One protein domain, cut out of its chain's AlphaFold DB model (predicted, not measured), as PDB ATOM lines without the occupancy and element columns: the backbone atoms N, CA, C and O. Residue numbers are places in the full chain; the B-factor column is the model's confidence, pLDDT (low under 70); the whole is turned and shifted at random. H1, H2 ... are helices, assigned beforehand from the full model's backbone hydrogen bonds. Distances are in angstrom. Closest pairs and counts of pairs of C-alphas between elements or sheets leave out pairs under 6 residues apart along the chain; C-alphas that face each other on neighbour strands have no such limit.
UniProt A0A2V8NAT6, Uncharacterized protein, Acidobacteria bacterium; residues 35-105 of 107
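What this domain is: This is residues 35 to 105 of the 107 residues of an uncharacterized protein of Acidobacteria bacterium (UniProt A0A2V8NAT6). A short helix, H1, sits in the middle with the other four helices and a long link set round it: H2 and H5 pack on H1, while the long helix H3 crosses near H1's first residue along the longest axis and H4 takes the corner between H3 and H5. Residues 57 to 69, a long stretch with no named element, join H2 to H3 and make one end of the longest axis, their C-alphas lying 9 to 18 A from the mean of all C-alphas. The printed part has 71 residues with five named helices, H1 to H5 in chain order, and no named strand, and its class is all helix. It is compact, with a radius of gyration of the C-alphas of 11.6 A and spans of 31 by 25 by 17 A.

How they stand to each other: H1, residues 35 to 44, is the hub, touching the four other helices. H2, residues 49 to 56, touches it with the C-alphas of Ala 41 and Ile 50 closest, 5.2 A apart; the two form a helical hairpin, at a shallow tilt of 25 degrees, opposite ways. H3, residues 70 to 83, only just touches H1, with 3 pairs of C-alphas within 8 A and with residues 77 to 81 alone. Its closest pair with H1 is the C-alphas of His 35 and His 77, 6.1 A apart, and the lines are about perpendicular at 87 degrees. H4, residues 85 to 90, also only just touches H1, with 3 pairs of C-alphas within 8 A, those of Gln 39 and Val 88 closest at 7.0 A, at a steep tilt of 42 degrees, the same way. H5, residues 94 to 104, touches H1 at a steep tilt of 41 degrees, opposite ways, the closest C-alphas being those of Thr 44 and Pro 94, 4.1 A apart. The helix packing is mostly crossed, the lines of touching helices mostly standing at more than a shallow tilt. H2 and H5 are close but not clearly touching, with the C-alphas of Val 53 and Val 101 closest at 8.0 A. H3 and H5 are apart, as are H2 and H4, and H2 and H3. In H1, H2, H4 and H5 every O i to N i+4 pair is within hydrogen-bond range; in H3 it is 9 of 10.

Where its parts are: H1 begins at C-alpha 35, (-39.835, -6.192, 26.048), and is 14.3 A long from first to last C-alpha. H2 measures 10.5 A. H3 measures 20.1 A and begins at C-alpha 70, (-32.798, -0.881, 34.082). H4 measures 8.5 A. H5 measures 15.3 A and ends at C-alpha 104, (-51.297, -4.814, 27.992).

The domain as a whole: The C-alphas farthest apart are those of Asn 63 and Asp 86, 33.3 A. The link from H2 to H3 is long, with 13 residues; the other three are tight. The printed part has no cut. Its mean pLDDT is 96.8, and no printed residue is under 70.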
ATOM      1  N   HIS A  35     -40.506  -6.854  27.162       98.44
ATOM      2  CA  HIS A  35     -39.835  -6.192  26.048       98.44
ATOM      3  C   HIS A  35     -40.821  -5.600  25.042       98.44
ATOM      4  O   HIS A  35     -40.611  -4.468  24.604       98.44
ATOM      5  N   LYS A  36     -41.920  -6.301  24.733       98.44
ATOM      6  CA  LYS A  36     -43.004  -5.766  23.897       98.44
ATOM      7  C   LYS A  36     -43.608  -4.504  24.499       98.44
ATOM      8  O   LYS A  36     -43.741  -3.495  23.808       98.44
ATOM      9  N   LEU A  37     -43.915  -4.536  25.796       97.88
ATOM     10  CA  LEU A  37     -44.506  -3.403  26.499       97.88
ATOM     11  C   LEU A  37     -43.539  -2.215  26.570       97.88
ATOM     12  O   LEU A  37     -43.942  -1.087  26.293       97.88
ATOM     13  N   TYR A  38     -42.258  -2.459  26.861       98.06
ATOM     14  CA  TYR A  38     -41.228  -1.421  26.839       98.06
ATOM     15  C   TYR A  38     -41.050  -0.813  25.440       98.06
ATOM     16  O   TYR A  38     -41.047   0.410  25.302       98.06
ATOM     17  N   GLN A  39     -40.969  -1.645  24.394       98.50
ATOM     18  CA  GLN A  39     -40.844  -1.195  23.004       98.50
ATOM     19  C   GLN A  39     -42.028  -0.323  22.578       98.50
ATOM     20  O   GLN A  39     -41.843   0.733  21.969       98.50
ATOM     21  N   ALA A  40     -43.248  -0.759  22.897       98.38
ATOM     22  CA  ALA A  40     -44.447   0.011  22.616       98.38
ATOM     23  C   ALA A  40     -44.436   1.330  23.403       98.38
ATOM     24  O   ALA A  40     -44.651   2.392  22.824       98.38
ATOM     25  N   ALA A  41     -44.084   1.307  24.692       97.94
ATOM     26  CA  ALA A  41     -44.007   2.512  25.513       97.94
ATOM     27  C   ALA A  41     -43.081   3.574  24.909       97.94
ATOM     28  O   ALA A  41     -43.524   4.704  24.693       97.94
ATOM     29  N   ILE A  42     -41.840   3.225  24.555       97.50
ATOM     30  CA  ILE A  42     -40.896   4.192  23.969       97.50
ATOM     31  C   ILE A  42     -41.361   4.711  22.599       97.50
ATOM     32  O   ILE A  42     -41.143   5.881  22.278       97.50
ATOM     33  N   ASN A  43     -42.077   3.892  21.820       98.12
ATOM     34  CA  ASN A  43     -42.627   4.296  20.524       98.12
ATOM     35  C   ASN A  43     -43.840   5.229  20.643       98.12
ATOM     36  O   ASN A  43     -44.116   5.977  19.703       98.12
ATOM     37  N   THR A  44     -44.528   5.263  21.791       98.00
ATOM     38  CA  THR A  44     -45.628   6.220  22.020       98.00
ATOM     39  C   THR A  44     -45.159   7.671  22.040       98.00
ATOM     40  O   THR A  44     -45.937   8.567  21.716       98.00
ATOM     41  N   ARG A  45     -43.897   7.910  22.440       95.56
ATOM     42  CA  ARG A  45     -43.329   9.247  22.699       95.56
ATOM     43  C   ARG A  45     -44.140  10.072  23.714       95.56
ATOM     44  O   ARG A  45     -43.997  11.292  23.770       95.56
ATOM     45  N   ASP A  46     -44.990   9.424  24.510       96.19
ATOM     46  CA  ASP A  46     -45.827  10.069  25.517       96.19
ATOM     47  C   ASP A  46     -45.043  10.145  26.834       96.19
ATOM     48  O   ASP A  46     -44.762   9.132  27.480       96.19
ATOM     49  N   SER A  47     -44.690  11.369  27.234       94.94
ATOM     50  CA  SER A  47     -43.889  11.645  28.432       94.94
ATOM     51  C   SER A  47     -44.563  11.236  29.740       94.94
ATOM     52  O   SER A  47     -43.905  11.218  30.775       94.94
ATOM     53  N   ARG A  48     -45.858  10.897  29.714       94.06
ATOM     54  CA  ARG A  48     -46.591  10.388  30.881       94.06
ATOM     55  C   ARG A  48     -46.712   8.873  30.863       94.06
ATOM     56  O   ARG A  48     -46.703   8.260  31.923       94.06
ATOM     57  N   LEU A  49     -46.812   8.275  29.678       95.12
ATOM     58  CA  LEU A  49     -47.008   6.834  29.541       95.12
ATOM     59  C   LEU A  49     -45.698   6.059  29.693       95.12
ATOM     60  O   LEU A  49     -45.688   4.993  30.300       95.12
ATOM     61  N   ILE A  50     -44.584   6.608  29.195       96.69
ATOM     62  CA  ILE A  50     -43.267   5.972  29.325       96.69
ATOM     63  C   ILE A  50     -42.903   5.738  30.805       96.69
ATOM     64  O   ILE A  50     -42.626   4.585  31.136       96.69
ATOM     65  N   PRO A  51     -42.974   6.742  31.710       95.81
ATOM     66  CA  PRO A  51     -42.689   6.529  33.130       95.81
ATOM     67  C   PRO A  51     -43.597   5.490  33.796       95.81
ATOM     68  O   PRO A  51     -43.123   4.690  34.594       95.81
ATOM     69  N   GLN A  52     -44.887   5.460  33.438       95.06
ATOM     70  CA  GLN A  52     -45.837   4.482  33.981       95.06
ATOM     71  C   GLN A  52     -45.446   3.052  33.606       95.06
ATOM     72  O   GLN A  52     -45.473   2.159  34.450       95.06
ATOM     73  N   VAL A  53     -45.053   2.828  32.349       96.69
ATOM     74  CA  VAL A  53     -44.596   1.509  31.904       96.69
ATOM     75  C   VAL A  53     -43.270   1.137  32.558       96.69
ATOM     76  O   VAL A  53     -43.129   0.013  33.035       96.69
ATOM     77  N   THR A  54     -42.291   2.044  32.608       96.25
ATOM     78  CA  THR A  54     -40.993   1.720  33.217       96.25
ATOM     79  C   THR A  54     -41.120   1.445  34.711       96.25
ATOM     80  O   THR A  54     -40.459   0.533  35.204       96.25
ATOM     81  N   GLU A  55     -42.006   2.145  35.420       95.69
ATOM     82  CA  GLU A  55     -42.317   1.863  36.823       95.69
ATOM     83  C   GLU A  55     -43.020   0.507  36.974       95.69
ATOM     84  O   GLU A  55     -42.588  -0.328  37.770       95.69
ATOM     85  N   ALA A  56     -44.046   0.229  36.162       94.12
ATOM     86  CA  ALA A  56     -44.776  -1.043  36.193       94.12
ATOM     87  C   ALA A  56     -43.886  -2.258  35.876       94.12
ATOM     88  O   ALA A  56     -44.121  -3.352  36.389       94.12
ATOM     89  N   LEU A  57     -42.847  -2.069  35.058       95.44
ATOM     90  CA  LEU A  57     -41.830  -3.077  34.750       95.44
ATOM     91  C   LEU A  57     -40.722  -3.173  35.815       95.44
ATOM     92  O   LEU A  57     -39.853  -4.040  35.710       95.44
ATOM     93  N   GLY A  58     -40.732  -2.309  36.835       95.06
ATOM     94  CA  GLY A  58     -39.697  -2.234  37.869       95.06
ATOM     95  C   GLY A  58     -38.361  -1.678  37.368       95.06
ATOM     96  O   GLY A  58     -37.328  -1.883  38.005       95.06
ATOM     97  N   LEU A  59     -38.363  -1.002  36.219       96.50
ATOM     98  CA  LEU A  59     -37.194  -0.392  35.583       96.50
ATOM     99  C   LEU A  59     -36.930   1.026  36.104       96.50
ATOM    100  O   LEU A  59     -35.791   1.487  36.065       96.50
ATOM    101  N   SER A  60     -37.956   1.698  36.625       97.06
ATOM    102  CA  SER A  60     -37.833   2.938  37.394       97.06
ATOM    103  C   SER A  60     -38.536   2.824  38.746       97.06
ATOM    104  O   SER A  60     -39.447   2.017  38.914       97.06
ATOM    105  N   ASP A  61     -38.092   3.615  39.717       95.38
ATOM    106  CA  ASP A  61     -38.781   3.791  40.992       95.38
ATOM    107  C   ASP A  61     -39.929   4.814  40.883       95.38
ATOM    108  O   ASP A  61     -40.186   5.387  39.822       95.38
ATOM    109  N   GLN A  62     -40.607   5.062  42.006       93.31
ATOM    110  CA  GLN A  62     -41.742   5.992  42.105       93.31
ATOM    111  C   GLN A  62     -41.367   7.459  41.834       93.31
ATOM    112  O   GLN A  62     -42.243   8.288  41.599       93.31
ATOM    113  N   ASN A  63     -40.076   7.800  41.872       94.00
ATOM    114  CA  ASN A  63     -39.569   9.131  41.546       94.00
ATOM    115  C   ASN A  63     -39.110   9.222  40.081       94.00
ATOM    116  O   ASN A  63     -38.573  10.249  39.665       94.00
ATOM    117  N   GLY A  64     -39.289   8.150  39.299       91.56
ATOM    118  CA  GLY A  64     -38.819   8.044  37.923       91.56
ATOM    119  C   GLY A  64     -37.316   7.790  37.800       91.56
ATOM    120  O   GLY A  64     -36.785   7.843  36.690       91.56
ATOM    121  N   ALA A  65     -36.610   7.509  38.901       97.00
ATOM    122  CA  ALA A  65     -35.191   7.185  38.850       97.00
ATOM    123  C   ALA A  65     -34.998   5.728  38.389       97.00
ATOM    124  O   ALA A  65     -35.742   4.848  38.829       97.00
ATOM    125  N   PRO A  66     -34.012   5.426  37.525       97.25
ATOM    126  CA  PRO A  66     -33.739   4.055  37.108       97.25
ATOM    127  C   PRO A  66     -33.398   3.149  38.298       97.25
ATOM    128  O   PRO A  66     -32.599   3.515  39.161       97.25
ATOM    129  N   THR A  67     -33.953   1.940  38.320       97.62
ATOM    130  CA  THR A  67     -33.564   0.905  39.290       97.62
ATOM    131  C   THR A  67     -32.314   0.153  38.803       97.62
ATOM    132  O   THR A  67     -31.959   0.236  37.621       97.62
ATOM    133  N   PRO A  68     -31.662  -0.670  39.649       97.94
ATOM    134  CA  PRO A  68     -30.571  -1.544  39.204       97.94
ATOM    135  C   PRO A  68     -30.951  -2.523  38.077       97.94
ATOM    136  O   PRO A  68     -30.067  -3.046  37.403       97.94
ATOM    137  N   ALA A  69     -32.249  -2.769  37.854       96.38
ATOM    138  CA  ALA A  69     -32.739  -3.638  36.786       96.38
ATOM    139  C   ALA A  69     -32.750  -2.958  35.404       96.38
ATOM    140  O   ALA A  69     -32.787  -3.652  34.389       96.38
ATOM    141  N   PHE A  70     -32.688  -1.624  35.339       96.88
ATOM    142  CA  PHE A  70     -32.798  -0.881  34.082       96.88
ATOM    143  C   PHE A  70     -31.693  -1.246  33.084       96.88
ATOM    144  O   PHE A  70     -31.963  -1.641  31.951       96.88
ATOM    145  N   THR A  71     -30.430  -1.140  33.505       97.81
ATOM    146  CA  THR A  71     -29.269  -1.391  32.642       97.81
ATOM    147  C   THR A  71     -29.233  -2.807  32.049       97.81
ATOM    148  O   THR A  71     -29.080  -2.910  30.830       97.81
ATOM    149  N   PRO A  72     -29.371  -3.900  32.833       97.44
ATOM    150  CA  PRO A  72     -29.396  -5.243  32.256       97.44
ATOM    151  C   PRO A  72     -30.593  -5.441  31.319       97.44
ATOM    152  O   PRO A  72     -30.409  -5.966  30.224       97.44
ATOM    153  N   PHE A  73     -31.774  -4.925  31.676       98.06
ATOM    154  CA  PHE A  73     -32.954  -5.019  30.821       98.06
ATOM    155  C   PHE A  73     -32.750  -4.341  29.462       98.06
ATOM    156  O   PHE A  73     -33.068  -4.932  28.438       98.06
ATOM    157  N   VAL A  74     -32.196  -3.122  29.418       97.12
ATOM    158  CA  VAL A  74     -31.960  -2.406  28.149       97.12
ATOM    159  C   VAL A  74     -30.941  -3.138  27.272       97.12
ATOM    160  O   VAL A  74     -31.096  -3.174  26.051       97.12
ATOM    161  N   LYS A  75     -29.921  -3.759  27.877       97.56
ATOM    162  CA  LYS A  75     -28.962  -4.591  27.145       97.56
ATOM    163  C   LYS A  75     -29.653  -5.805  26.515       97.56
ATOM    164  O   LYS A  75     -29.498  -6.036  25.322       97.56
ATOM    165  N   GLU A  76     -30.433  -6.546  27.298       97.94
ATOM    166  CA  GLU A  76     -31.202  -7.703  26.818       97.94
ATOM    167  C   GLU A  76     -32.250  -7.299  25.773       97.94
ATOM    168  O   GLU A  76     -32.477  -8.004  24.791       97.94
ATOM    169  N   HIS A  77     -32.847  -6.121  25.945       98.31
ATOM    170  CA  HIS A  77     -33.840  -5.572  25.038       98.31
ATOM    171  C   HIS A  77     -33.276  -5.305  23.641       98.31
ATOM    172  O   HIS A  77     -33.972  -5.555  22.660       98.31
ATOM    173  N   ALA A  78     -32.024  -4.853  23.525       97.62
ATOM    174  CA  ALA A  78     -31.382  -4.668  22.224       97.62
ATOM    175  C   ALA A  78     -31.280  -5.997  21.449       97.62
ATOM    176  O   ALA A  78     -31.644  -6.065  20.271       97.62
ATOM    177  N   ASP A  79     -30.873  -7.072  22.130       97.88
ATOM    178  CA  ASP A  79     -30.810  -8.409  21.537       97.88
ATOM    179  C   ASP A  79     -32.211  -8.932  21.189       97.88
ATOM    180  O   ASP A  79     -32.410  -9.506  20.115       97.88
ATOM    181  N   TRP A  80     -33.198  -8.711  22.061       98.38
ATOM    182  CA  TRP A  80     -34.592  -9.066  21.802       98.38
ATOM    183  C   TRP A  80     -35.152  -8.333  20.575       98.38
ATOM    184  O   TRP A  80     -35.748  -8.973  19.709       98.38
ATOM    185  N   ALA A  81     -34.921  -7.021  20.453       97.75
ATOM    186  CA  ALA A  81     -35.457  -6.197  19.370       97.75
ATOM    187  C   ALA A  81     -34.914  -6.639  18.004       97.75
ATOM    188  O   ALA A  81     -35.659  -6.683  17.026       97.75
ATOM    189  N   SER A  82     -33.643  -7.051  17.951       97.31
ATOM    190  CA  SER A  82     -33.029  -7.593  16.732       97.31
ATOM    191  C   SER A  82     -33.691  -8.890  16.241       97.31
ATOM    192  O   SER A  82     -33.750  -9.137  15.039       97.31
ATOM    193  N   LYS A  83     -34.226  -9.701  17.164       98.19
ATOM    194  CA  LYS A  83     -34.884 -10.988  16.877       98.19
ATOM    195  C   LYS A  83     -36.390 -10.855  16.650       98.19
ATOM    196  O   LYS A  83     -36.989 -11.748  16.066       98.19
ATOM    197  N   ASN A  84     -36.990  -9.750  17.090       98.25
ATOM    198  CA  ASN A  84     -38.433  -9.497  17.046       98.25
ATOM    199  C   ASN A  84     -38.767  -8.286  16.166       98.25
ATOM    200  O   ASN A  84     -39.648  -7.483  16.482       98.25
ATOM    201  N   PHE A  85     -38.047  -8.147  15.051       96.75
ATOM    202  CA  PHE A  85     -38.151  -6.992  14.165       96.75
ATOM    203  C   PHE A  85     -39.575  -6.749  13.647       96.75
ATOM    204  O   PHE A  85     -39.992  -5.597  13.540       96.75
ATOM    205  N   ASP A  86     -40.341  -7.809  13.377       98.06
ATOM    206  CA  ASP A  86     -41.723  -7.685  12.904       98.06
ATOM    207  C   ASP A  86     -42.605  -6.948  13.916       98.06
ATOM    208  O   ASP A  86     -43.322  -6.020  13.544       98.06
ATOM    209  N   PHE A  87     -42.470  -7.274  15.207       97.75
ATOM    210  CA  PHE A  87     -43.174  -6.566  16.273       97.75
ATOM    211  C   PHE A  87     -42.718  -5.104  16.359       97.75
ATOM    212  O   PHE A  87     -43.540  -4.189  16.377       97.75
ATOM    213  N   VAL A  88     -41.401  -4.864  16.372       97.56
ATOM    214  CA  VAL A  88     -40.841  -3.501  16.440       97.56
ATOM    215  C   VAL A  88     -41.374  -2.637  15.294       97.56
ATOM    216  O   VAL A  88     -41.756  -1.485  15.507       97.56
ATOM    217  N   LYS A  89     -41.437  -3.198  14.083       97.62
ATOM    218  CA  LYS A  89     -41.948  -2.528  12.886       97.62
ATOM    219  C   LYS A  89     -43.456  -2.295  12.951       97.62
ATOM    220  O   LYS A  89     -43.912  -1.222  12.561       97.62
ATOM    221  N   GLU A  90     -44.233  -3.266  13.424       97.25
ATOM    222  CA  GLU A  90     -45.691  -3.149  13.529       97.25
ATOM    223  C   GLU A  90     -46.113  -2.019  14.479       97.25
ATOM    224  O   GLU A  90     -47.008  -1.231  14.148       97.25
ATOM    225  N   TYR A  91     -45.422  -1.894  15.613       97.38
ATOM    226  CA  TYR A  91     -45.716  -0.927  16.673       97.38
ATOM    227  C   TYR A  91     -44.795   0.300  16.647       97.38
ATOM    228  O   TYR A  91     -44.596   0.955  17.670       97.38
ATOM    229  N   ILE A  92     -44.223   0.644  15.489       96.00
ATOM    230  CA  ILE A  92     -43.422   1.870  15.333       96.00
ATOM    231  C   ILE A  92     -44.285   3.141  15.313       96.00
ATOM    232  O   ILE A  92     -43.809   4.225  15.649       96.00
ATOM    233  N   SER A  93     -45.558   3.019  14.915       97.31
ATOM    234  CA  SER A  93     -46.512   4.131  14.958       97.31
ATOM    235  C   SER A  93     -46.865   4.463  16.413       97.31
ATOM    236  O   SER A  93     -47.283   3.553  17.136       97.31
ATOM    237  N   PRO A  94     -46.793   5.741  16.838       97.81
ATOM    238  CA  PRO A  94     -47.187   6.146  18.186       97.81
ATOM    239  C   PRO A  94     -48.616   5.743  18.566       97.81
ATOM    240  O   PRO A  94     -48.874   5.403  19.717       97.81
ATOM    241  N   GLU A  95     -49.541   5.747  17.604       97.88
ATOM    242  CA  GLU A  95     -50.955   5.411  17.820       97.88
ATOM    243  C   GLU A  95     -51.125   3.927  18.154       97.88
ATOM    244  O   GLU A  95     -51.681   3.587  19.198       97.88
ATOM    245  N   LYS A  96     -50.556   3.047  17.318       97.88
ATOM    246  CA  LYS A  96     -50.562   1.594  17.547       97.88
ATOM    247  C   LYS A  96     -49.832   1.225  18.831       97.88
ATOM    248  O   LYS A  96     -50.281   0.374  19.590       97.88
ATOM    249  N   ALA A  97     -48.706   1.881  19.085       98.12
ATOM    250  CA  ALA A  97     -47.926   1.669  20.288       98.12
ATOM    251  C   ALA A  97     -48.726   2.042  21.550       98.12
ATOM    252  O   ALA A  97     -48.732   1.298  22.529       98.12
ATOM    253  N   LYS A  98     -49.467   3.157  21.513       97.88
ATOM    254  CA  LYS A  98     -50.336   3.585  22.614       97.88
ATOM    255  C   LYS A  98     -51.499   2.625  22.841       97.88
ATOM    256  O   LYS A  98     -51.807   2.317  23.990       97.88
ATOM    257  N   GLU A  99     -52.124   2.135  21.775       97.62
ATOM    258  CA  GLU A  99     -53.158   1.099  21.863       97.62
ATOM    259  C   GLU A  99     -52.620  -0.188  22.504       97.62
ATOM    260  O   GLU A  99     -53.240  -0.731  23.423       97.62
ATOM    261  N   TYR A 100     -51.428  -0.628  22.091       97.62
ATOM    262  CA  TYR A 100     -50.768  -1.797  22.664       97.62
ATOM    263  C   TYR A 100     -50.502  -1.629  24.161       97.62
ATOM    264  O   TYR A 100     -50.886  -2.482  24.960       97.62
ATOM    265  N   VAL A 101     -49.910  -0.503  24.571       97.31
ATOM    266  CA  VAL A 101     -49.650  -0.235  25.992       97.31
ATOM    267  C   VAL A 101     -50.950  -0.217  26.790       97.31
ATOM    268  O   VAL A 101     -51.040  -0.888  27.811       97.31
ATOM    269  N   ASN A 102     -51.984   0.484  26.324       95.06
ATOM    270  CA  ASN A 102     -53.249   0.583  27.058       95.06
ATOM    271  C   ASN A 102     -53.961  -0.768  27.241       95.06
ATOM    272  O   ASN A 102     -54.730  -0.924  28.191       95.06
ATOM    273  N   SER A 103     -53.734  -1.722  26.337       95.44
ATOM    274  CA  SER A 103     -54.336  -3.059  26.390       95.44
ATOM    275  C   SER A 103     -53.519  -4.074  27.196       95.44
ATOM    276  O   SER A 103     -54.093  -5.050  27.672       95.44
ATOM    277  N   HIS A 104     -52.216  -3.840  27.387       94.94
ATOM    278  CA  HIS A 104     -51.297  -4.814  27.992       94.94
ATOM    279  C   HIS A 104     -50.616  -4.324  29.277       94.94
ATOM    280  O   HIS A 104     -50.012  -5.131  29.983       94.94
ATOM    281  N   LEU A 105     -50.695  -3.029  29.603       91.62
ATOM    282  CA  LEU A 105     -50.163  -2.502  30.855       91.62
ATOM    283  C   LEU A 105     -50.966  -3.081  32.030       91.62
ATOM    284  O   LEU A 105     -52.186  -2.886  32.088       91.62
TER     285      LEU A 105